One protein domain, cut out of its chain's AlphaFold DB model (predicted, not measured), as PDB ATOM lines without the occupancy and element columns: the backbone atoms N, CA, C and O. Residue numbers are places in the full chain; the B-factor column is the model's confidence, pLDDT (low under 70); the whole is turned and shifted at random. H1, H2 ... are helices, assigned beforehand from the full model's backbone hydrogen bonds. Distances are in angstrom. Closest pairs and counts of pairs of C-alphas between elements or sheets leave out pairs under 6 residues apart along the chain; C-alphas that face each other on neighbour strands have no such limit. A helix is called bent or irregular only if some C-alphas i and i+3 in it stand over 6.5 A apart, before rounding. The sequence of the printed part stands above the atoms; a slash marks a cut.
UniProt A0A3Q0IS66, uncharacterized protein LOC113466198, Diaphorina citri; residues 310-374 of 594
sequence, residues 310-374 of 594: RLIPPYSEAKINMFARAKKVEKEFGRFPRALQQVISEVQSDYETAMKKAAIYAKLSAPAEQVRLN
ATOM      1  N   ARG A 310      69.341 100.602  98.824       58.66
ATOM      2  CA  ARG A 310      69.325 101.705  97.847       58.66
ATOM      3  C   ARG A 310      68.268 101.551  96.743       58.66
ATOM      4  O   ARG A 310      67.942 102.539  96.102       58.66
ATOM      5  N   LEU A 311      67.756 100.340  96.509       61.56
ATOM      6  CA  LEU A 311      66.674 100.081  95.546       61.56
ATOM      7  C   LEU A 311      65.277 100.225  96.163       61.56
ATOM      8  O   LEU A 311      64.278 100.131  95.455       61.56
ATOM      9  N   ILE A 312      65.195 100.404  97.482       67.19
ATOM     10  CA  ILE A 312      63.935 100.606  98.189       67.19
ATOM     11  C   ILE A 312      63.687 102.114  98.224       67.19
ATOM     12  O   ILE A 312      64.582 102.849  98.646       67.19
ATOM     13  N   PRO A 313      62.509 102.601  97.801       70.81
ATOM     14  CA  PRO A 313      62.191 104.011  97.954       70.81
ATOM     15  C   PRO A 313      62.292 104.385  99.442       70.81
ATOM     16  O   PRO A 313      61.749 103.657 100.282       70.81
ATOM     17  N   PRO A 314      62.999 105.476  99.793       66.88
ATOM     18  CA  PRO A 314      63.164 105.858 101.186       66.88
ATOM     19  C   PRO A 314      61.786 106.080 101.807       66.88
ATOM     20  O   PRO A 314      60.914 106.721 101.208       66.88
ATOM     21  N   TYR A 315      61.570 105.534 103.005       66.38
ATOM     22  CA  TYR A 315      60.329 105.784 103.724       66.38
ATOM     23  C   TYR A 315      60.167 107.291 103.916       66.38
ATOM     24  O   TYR A 315      61.106 107.976 104.316       66.38
ATOM     25  N   SER A 316      58.980 107.822 103.626       75.50
ATOM     26  CA  SER A 316      58.746 109.262 103.700       75.50
ATOM     27  C   SER A 316      58.929 109.761 105.136       75.50
ATOM     28  O   SER A 316      58.050 109.594 105.985       75.50
ATOM     29  N   GLU A 317      60.053 110.426 105.399       68.50
ATOM     30  CA  GLU A 317      60.345 111.055 106.693       68.50
ATOM     31  C   GLU A 317      59.269 112.082 107.071       68.50
ATOM     32  O   GLU A 317      58.923 112.234 108.241       68.50
ATOM     33  N   ALA A 318      58.643 112.719 106.076       70.06
ATOM     34  CA  ALA A 318      57.503 113.609 106.274       70.06
ATOM     35  C   ALA A 318      56.305 112.898 106.933       70.06
ATOM     36  O   ALA A 318      55.643 113.484 107.789       70.06
ATOM     37  N   LYS A 319      56.050 111.624 106.601       71.25
ATOM     38  CA  LYS A 319      54.976 110.831 107.223       71.25
ATOM     39  C   LYS A 319      55.326 110.404 108.651       71.25
ATOM     40  O   LYS A 319      54.435 110.420 109.498       71.25
ATOM     41  N   ILE A 320      56.598 110.104 108.944       68.25
ATOM     42  CA  ILE A 320      57.071 109.859 110.324       68.25
ATOM     43  C   ILE A 320      56.903 111.119 111.161       68.25
ATOM     44  O   ILE A 320      56.325 111.069 112.241       68.25
ATOM     45  N   ASN A 321      57.352 112.259 110.643       68.75
ATOM     46  CA  ASN A 321      57.268 113.533 111.341       68.75
ATOM     47  C   ASN A 321      55.812 113.965 111.551       68.75
ATOM     48  O   ASN A 321      55.480 114.495 112.608       68.75
ATOM     49  N   MET A 322      54.919 113.684 110.598       70.62
ATOM     50  CA  MET A 322      53.479 113.889 110.762       70.62
ATOM     51  C   MET A 322      52.886 112.969 111.842       70.62
ATOM     52  O   MET A 322      52.077 113.426 112.648       70.62
ATOM     53  N   PHE A 323      53.292 111.696 111.892       68.06
ATOM     54  CA  PHE A 323      52.837 110.740 112.905       68.06
ATOM     55  C   PHE A 323      53.350 111.098 114.307       68.06
ATOM     56  O   PHE A 323      52.570 111.143 115.256       68.06
ATOM     57  N   ALA A 324      54.635 111.432 114.432       64.50
ATOM     58  CA  ALA A 324      55.264 111.832 115.688       64.50
ATOM     59  C   ALA A 324      54.690 113.152 116.234       64.50
ATOM     60  O   ALA A 324      54.537 113.302 117.444       64.50
ATOM     61  N   ARG A 325      54.319 114.091 115.350       66.56
ATOM     62  CA  ARG A 325      53.681 115.375 115.703       66.56
ATOM     63  C   ARG A 325      52.158 115.302 115.800       66.56
ATOM     64  O   ARG A 325      51.503 116.319 116.033       66.56
ATOM     65  N   ALA A 326      51.553 114.132 115.598       76.56
ATOM     66  CA  ALA A 326      50.120 113.991 115.777       76.56
ATOM     67  C   ALA A 326      49.788 114.235 117.257       76.56
ATOM     68  O   ALA A 326      50.258 113.504 118.127       76.56
ATOM     69  N   LYS A 327      48.927 115.221 117.549       68.44
ATOM     70  CA  LYS A 327      48.561 115.633 118.925       68.44
ATOM     71  C   LYS A 327      48.176 114.473 119.852       68.44
ATOM     72  O   LYS A 327      48.333 114.565 121.063       68.44
ATOM     73  N   LYS A 328      47.638 113.383 119.293       69.56
ATOM     74  CA  LYS A 328      47.266 112.169 120.033       69.56
ATOM     75  C   LYS A 328      48.487 111.340 120.449       69.56
ATOM     76  O   LYS A 328      48.510 110.828 121.557       69.56
ATOM     77  N   VAL A 329      49.497 111.245 119.589       64.88
ATOM     78  CA  VAL A 329      50.761 110.548 119.864       64.88
ATOM     79  C   VAL A 329      51.606 111.366 120.839       64.88
ATOM     80  O   VAL A 329      52.097 110.819 121.815       64.88
ATOM     81  N   GLU A 330      51.678 112.685 120.657       66.06
ATOM     82  CA  GLU A 330      52.382 113.594 121.573       66.06
ATOM     83  C   GLU A 330      51.789 113.565 122.994       66.06
ATOM     84  O   GLU A 330      52.522 113.538 123.980       66.06
ATOM     85  N   LYS A 331      50.458 113.490 123.121       73.19
ATOM     86  CA  LYS A 331      49.778 113.420 124.423       73.19
ATOM     87  C   LYS A 331      50.028 112.103 125.173       73.19
ATOM     88  O   LYS A 331      50.173 112.132 126.392       73.19
ATOM     89  N   GLU A 332      50.059 110.976 124.462       68.62
ATOM     90  CA  GLU A 332      50.210 109.636 125.057       68.62
ATOM     91  C   GLU A 332      51.688 109.249 125.256       68.62
ATOM     92  O   GLU A 332      52.065 108.723 126.301       68.62
ATOM     93  N   PHE A 333      52.552 109.564 124.286       64.38
ATOM     94  CA  PHE A 333      53.967 109.177 124.276       64.38
ATOM     95  C   PHE A 333      54.930 110.310 124.650       64.38
ATOM     96  O   PHE A 333      56.118 110.051 124.839       64.38
ATOM     97  N   GLY A 334      54.456 111.548 124.835       67.44
ATOM     98  CA  GLY A 334      55.300 112.691 125.216       67.44
ATOM     99  C   GLY A 334      56.015 112.523 126.561       67.44
ATOM    100  O   GLY A 334      57.034 113.162 126.804       67.44
ATOM    101  N   ARG A 335      55.533 111.617 127.425       73.69
ATOM    102  CA  ARG A 335      56.200 111.243 128.685       73.69
ATOM    103  C   ARG A 335      57.313 110.200 128.512       73.69
ATOM    104  O   ARG A 335      58.114 110.032 129.425       73.69
ATOM    105  N   PHE A 336      57.387 109.517 127.366       77.00
ATOM    106  CA  PHE A 336      58.303 108.395 127.121       77.00
ATOM    107  C   PHE A 336      58.986 108.500 125.743       77.00
ATOM    108  O   PHE A 336      58.718 107.697 124.845       77.00
ATOM    109  N   PRO A 337      59.929 109.445 125.565       76.44
ATOM    110  CA  PRO A 337      60.575 109.687 124.272       76.44
ATOM    111  C   PRO A 337      61.363 108.476 123.750       76.44
ATOM    112  O   PRO A 337      61.431 108.253 122.545       76.44
ATOM    113  N   ARG A 338      61.913 107.641 124.644       76.75
ATOM    114  CA  ARG A 338      62.636 106.415 124.263       76.75
ATOM    115  C   ARG A 338      61.721 105.349 123.654       76.75
ATOM    116  O   ARG A 338      62.114 104.710 122.686       76.75
ATOM    117  N   ALA A 339      60.509 105.189 124.189       74.38
ATOM    118  CA  ALA A 339      59.531 104.243 123.654       74.38
ATOM    119  C   ALA A 339      59.020 104.700 122.281       74.38
ATOM    120  O   ALA A 339      58.897 103.893 121.367       74.38
ATOM    121  N   LEU A 340      58.806 106.011 122.106       76.44
ATOM    122  CA  LEU A 340      58.440 106.576 120.808       76.44
ATOM    123  C   LEU A 340      59.534 106.338 119.757       76.44
ATOM    124  O   LEU A 340      59.227 105.919 118.646       76.44
ATOM    125  N   GLN A 341      60.805 106.541 120.118       78.75
ATOM    126  CA  GLN A 341      61.927 106.280 119.216       78.75
ATOM    127  C   GLN A 341      62.027 104.796 118.828       78.75
ATOM    128  O   GLN A 341      62.293 104.490 117.668       78.75
ATOM    129  N   GLN A 342      61.771 103.881 119.770       78.75
ATOM    130  CA  GLN A 342      61.737 102.442 119.494       78.75
ATOM    131  C   GLN A 342      60.618 102.077 118.515       78.75
ATOM    132  O   GLN A 342      60.889 101.426 117.511       78.75
ATOM    133  N   VAL A 343      59.398 102.574 118.735       76.81
ATOM    134  CA  VAL A 343      58.262 102.327 117.831       76.81
ATOM    135  C   VAL A 343      58.524 102.901 116.437       76.81
ATOM    136  O   VAL A 343      58.221 102.257 115.438       76.81
ATOM    137  N   ILE A 344      59.127 104.089 116.336       77.81
ATOM    138  CA  ILE A 344      59.501 104.668 115.037       77.81
ATOM    139  C   ILE A 344      60.533 103.781 114.326       77.81
ATOM    140  O   ILE A 344      60.379 103.520 113.133       77.81
ATOM    141  N   SER A 345      61.544 103.284 115.047       79.69
ATOM    142  CA  SER A 345      62.549 102.382 114.471       79.69
ATOM    143  C   SER A 345      61.968 101.029 114.048       79.69
ATOM    144  O   SER A 345      62.365 100.487 113.020       79.69
ATOM    145  N   GLU A 346      60.983 100.512 114.789       82.31
ATOM    146  CA  GLU A 346      60.267  99.276 114.459       82.31
ATOM    147  C   GLU A 346      59.445  99.456 113.179       82.31
ATOM    148  O   GLU A 346      59.603  98.691 112.234       82.31
ATOM    149  N   VAL A 347      58.679 100.547 113.077       77.19
ATOM    150  CA  VAL A 347      57.903 100.879 111.871       77.19
ATOM    151  C   VAL A 347      58.803 101.046 110.641       77.19
ATOM    152  O   VAL A 347      58.439 100.611 109.546       77.19
ATOM    153  N   GLN A 348      59.979 101.663 110.795       78.75
ATOM    154  CA  GLN A 348      60.961 101.782 109.712       78.75
ATOM    155  C   GLN A 348      61.507 100.411 109.288       78.75
ATOM    156  O   GLN A 348      61.539 100.108 108.094       78.75
ATOM    157  N   SER A 349      61.884  99.568 110.251       80.88
ATOM    158  CA  SER A 349      62.384  98.215 109.989       80.88
ATOM    159  C   SER A 349      61.332  97.328 109.310       80.88
ATOM    160  O   SER A 349      61.632  96.621 108.339       80.88
ATOM    161  N   ASP A 350      60.079  97.424 109.752       79.50
ATOM    162  CA  ASP A 350      58.941  96.709 109.180       79.50
ATOM    163  C   ASP A 350      58.657  97.160 107.751       79.50
ATOM    164  O   ASP A 350      58.436  96.325 106.870       79.50
ATOM    165  N   TYR A 351      58.707  98.469 107.490       79.31
ATOM    166  CA  TYR A 351      58.552  98.999 106.142       79.31
ATOM    167  C   TYR A 351      59.642  98.483 105.204       79.31
ATOM    168  O   TYR A 351      59.333  97.984 104.121       79.31
ATOM    169  N   GLU A 352      60.913  98.553 105.610       79.38
ATOM    170  CA  GLU A 352      62.013  98.032 104.797       79.38
ATOM    171  C   GLU A 352      61.844  96.540 104.512       79.38
ATOM    172  O   GLU A 352      62.030  96.093 103.378       79.38
ATOM    173  N   THR A 353      61.466  95.763 105.526       78.50
ATOM    174  CA  THR A 353      61.240  94.323 105.396       78.50
ATOM    175  C   THR A 353      60.070  94.032 104.455       78.50
ATOM    176  O   THR A 353      60.180  93.173 103.575       78.50
ATOM    177  N   ALA A 354      58.971  94.779 104.576       75.69
ATOM    178  CA  ALA A 354      57.807  94.664 103.707       75.69
ATOM    179  C   ALA A 354      58.138  95.028 102.254       75.69
ATOM    180  O   ALA A 354      57.741  94.303 101.343       75.69
ATOM    181  N   MET A 355      58.914  96.089 102.027       77.62
ATOM    182  CA  MET A 355      59.323  96.509 100.687       77.62
ATOM    183  C   MET A 355      60.315  95.534 100.046       77.62
ATOM    184  O   MET A 355      60.145  95.186  98.878       77.62
ATOM    185  N   LYS A 356      61.299  95.017 100.800       79.38
ATOM    186  CA  LYS A 356      62.196  93.939 100.334       79.38
ATOM    187  C   LYS A 356      61.388  92.717  99.911       79.38
ATOM    188  O   LYS A 356      61.592  92.173  98.829       79.38
ATOM    189  N   LYS A 357      60.424  92.322 100.744       75.00
ATOM    190  CA  LYS A 357      59.521  91.203 100.480       75.00
ATOM    191  C   LYS A 357      58.662  91.452  99.237       75.00
ATOM    192  O   LYS A 357      58.577  90.569  98.390       75.00
ATOM    193  N   ALA A 358      58.084  92.642  99.083       72.94
ATOM    194  CA  ALA A 358      57.290  93.016  97.913       72.94
ATOM    195  C   ALA A 358      58.118  93.022  96.618       72.94
ATOM    196  O   ALA A 358      57.664  92.490  95.611       72.94
ATOM    197  N   ALA A 359      59.346  93.544  96.649       73.44
ATOM    198  CA  ALA A 359      60.244  93.544  95.496       73.44
ATOM    199  C   ALA A 359      60.660  92.121  95.083       73.44
ATOM    200  O   ALA A 359      60.699  91.803  93.894       73.44
ATOM    201  N   ILE A 360      60.924  91.247  96.061       74.69
ATOM    202  CA  ILE A 360      61.192  89.825  95.815       74.69
ATOM    203  C   ILE A 360      59.954  89.149  95.218       74.69
ATOM    204  O   ILE A 360      60.085  88.441  94.226       74.69
ATOM    205  N   TYR A 361      58.754  89.404  95.750       71.44
ATOM    206  CA  TYR A 361      57.522  88.860  95.175       71.44
ATOM    207  C   TYR A 361      57.255  89.374  93.766       71.44
ATOM    208  O   TYR A 361      56.902  88.576  92.914       71.44
ATOM    209  N   ALA A 362      57.462  90.658  93.479       73.88
ATOM    210  CA  ALA A 362      57.286  91.199  92.134       73.88
ATOM    211  C   ALA A 362      58.215  90.509  91.122       73.88
ATOM    212  O   ALA A 362      57.763  90.108  90.051       73.88
ATOM    213  N   LYS A 363      59.485  90.286  91.490       70.12
ATOM    214  CA  LYS A 363      60.430  89.528  90.655       70.12
ATOM    215  C   LYS A 363      60.027  88.064  90.499       70.12
ATOM    216  O   LYS A 363      60.087  87.533  89.399       70.12
ATOM    217  N   LEU A 364      59.600  87.421  91.585       64.94
ATOM    218  CA  LEU A 364      59.172  86.022  91.570       64.94
ATOM    219  C   LEU A 364      57.798  85.815  90.927       64.94
ATOM    220  O   LEU A 364      57.483  84.679  90.612       64.94
ATOM    221  N   SER A 365      56.989  86.856  90.727       68.31
ATOM    222  CA  SER A 365      55.695  86.781  90.032       68.31
ATOM    223  C   SER A 365      55.829  86.834  88.508       68.31
ATOM    224  O   SER A 365      54.883  86.474  87.813       68.31
ATOM    225  N   ALA A 366      56.975  87.270  87.972       76.12
ATOM    226  CA  ALA A 366      57.218  87.303  86.533       76.12
ATOM    227  C   ALA A 366      57.502  85.878  85.999       76.12
ATOM    228  O   ALA A 366      58.494  85.270  86.412       76.12
ATOM    229  N   PRO A 367      56.704  85.342  85.050       73.25
ATOM    230  CA  PRO A 367      56.861  83.963  84.569       73.25
ATOM    231  C   PRO A 367      58.239  83.684  83.954       73.25
ATOM    232  O   PRO A 367      58.811  82.616  84.156       73.25
ATOM    233  N   ALA A 368      58.813  84.670  83.254       74.75
ATOM    234  CA  ALA A 368      60.138  84.556  82.642       74.75
ATOM    235  C   ALA A 368      61.258  84.363  83.685       74.75
ATOM    236  O   ALA A 368      62.172  83.566  83.478       74.75
ATOM    237  N   GLU A 369      61.164  85.040  84.832       70.06
ATOM    238  CA  GLU A 369      62.137  84.905  85.921       70.06
ATOM    239  C   GLU A 369      61.949  83.597  86.701       70.06
ATOM    240  O   GLU A 369      62.938  83.009  87.133       70.06
ATOM    241  N   GLN A 370      60.719  83.087  86.833       73.38
ATOM    242  CA  GLN A 370      60.459  81.773  87.445       73.38
ATOM    243  C   GLN A 370      61.098  80.632  86.644       73.38
ATOM    244  O   GLN A 370      61.739  79.758  87.229       73.38
ATOM    245  N   VAL A 371      60.970  80.677  85.312       76.38
ATOM    246  CA  VAL A 371      61.590  79.702  84.400       76.38
ATOM    247  C   VAL A 371      63.114  79.825  84.438       76.38
ATOM    248  O   VAL A 371      63.800  78.817  84.590       76.38
ATOM    249  N   ARG A 372      63.656  81.052  84.393       77.44
ATOM    250  CA  ARG A 372      65.108  81.299  84.478       77.44
ATOM    251  C   ARG A 372      65.717  80.801  85.790       77.44
ATOM    252  O   ARG A 372      66.844  80.315  85.798       77.44
ATOM    253  N   LEU A 373      64.991  80.943  86.899       71.50
ATOM    254  CA  LEU A 373      65.426  80.518  88.231       71.50
ATOM    255  C   LEU A 373      65.065  79.057  88.554       71.50
ATOM    256  O   LEU A 373      65.397  78.588  89.640       71.50
ATOM    257  N   ASN A 374      64.409  78.342  87.631       76.06
ATOM    258  CA  ASN A 374      63.920  76.972  87.803       76.06
ATOM    259  C   ASN A 374      63.086  76.774  89.089       76.06
ATOM    260  O   ASN A 374      63.203  75.769  89.795       76.06
TER     261      ASN A 374
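This is residues 310 to 374 of the 594 residues of the protein "uncharacterized protein LOC113466198" of Diaphorina citri (UniProt A0A3Q0IS66). One long helix, H3, makes the length of a narrow rod, and the chain before it, with the two short helices H1 and H2, comes along the side of its first half and turns round into it at one end. At the far end of H3 a tight turn leads into a short helix, H4, which stands crosswise to H3, and residues 365 to 372 stick out there. The pieces are loosely put together: no helix clearly touches another. The printed part has 65 residues, with four named helices in the order H1, H2, H3, H4 and no named strand, and its class is all helix. It is extended, with a radius of gyration of the C-alphas of 17.4 A, and spans 54 by 19 by 18 A along its three main axes.

The printed part begins with residues 310 to 316, before the first named helix, H1, residues 317 to 324. A tight link of 2 residues joins H1 to H2, residues 327 to 333. H1 and H2 are close but not clearly touching, their closest C-alphas being those of Ala 324 and Glu 330, 6.8 A apart. Their lines are only just about perpendicular, at 72 degrees. A tight link of 3 residues follows, to H3, residues 337 to 365. H2 and H3 are close but not clearly touching, with the closest C-alphas, those of Phe 333 and Leu 340, 6.2 A apart. These two lines are also only just about perpendicular, at 73 degrees. H1 is near H3, close but not clearly touching it, and the closest C-alphas are those of Ile 320 and Ile 344, 7.4 A apart. H1 and H3 run opposite ways at a steep tilt of 45 degrees, with their centres 15.2 A apart. A tight link of 1 residue leads from H3 to H4, residues 367 to 372. H3 and H4 are close but not clearly touching, the closest C-alphas being those of Leu 364 and Gln 370, 6.1 A apart, and their lines are about perpendicular, at 83 degrees. H4 is apart from H1 and from H2. In H1, H2, H3 and H4 every pair of O of residue i and N of residue i+4 is within hydrogen-bond range.

H1, of 8 residues, begins at C-alpha 317, at (60.345, 111.055, 106.693), and ends at Ala 324, 10.4 A away. H2, of 7 residues, runs from Lys 327 to Phe 333 and measures 10.0 A from first to last C-alpha. H3, of 29 residues, is the longest helix: it runs 41.5 A from C-alpha 337 at (60.575, 109.687, 124.272) to C-alpha 365 at (55.695, 86.781, 90.032). H4, of 6 residues, runs 8.7 A from Pro 367 to Arg 372 and ends at C-alpha 372, at (65.108, 81.299, 84.478). No helix is bent or irregular.

The two C-alphas farthest apart are those of Arg 335 and Val 371, 54.6 A apart, while the first and last printed C-alphas, of Arg 310 and Asn 374, are 27.2 A apart. Without residues 365 to 372, which stand free, the body of 57 residues spans 54 by 18 by 17 A. The printed part has no cut, and no link between helices is long. The mean pLDDT of the printed part is 72.8. It is under 70 in 20 residues, among them residues 310 to 312, 323 to 325, 327 to 330, 332 to 334 and 364 to 365. The mean is 69 in H1, 68 in H2, 76 in H3 and 74 in H4.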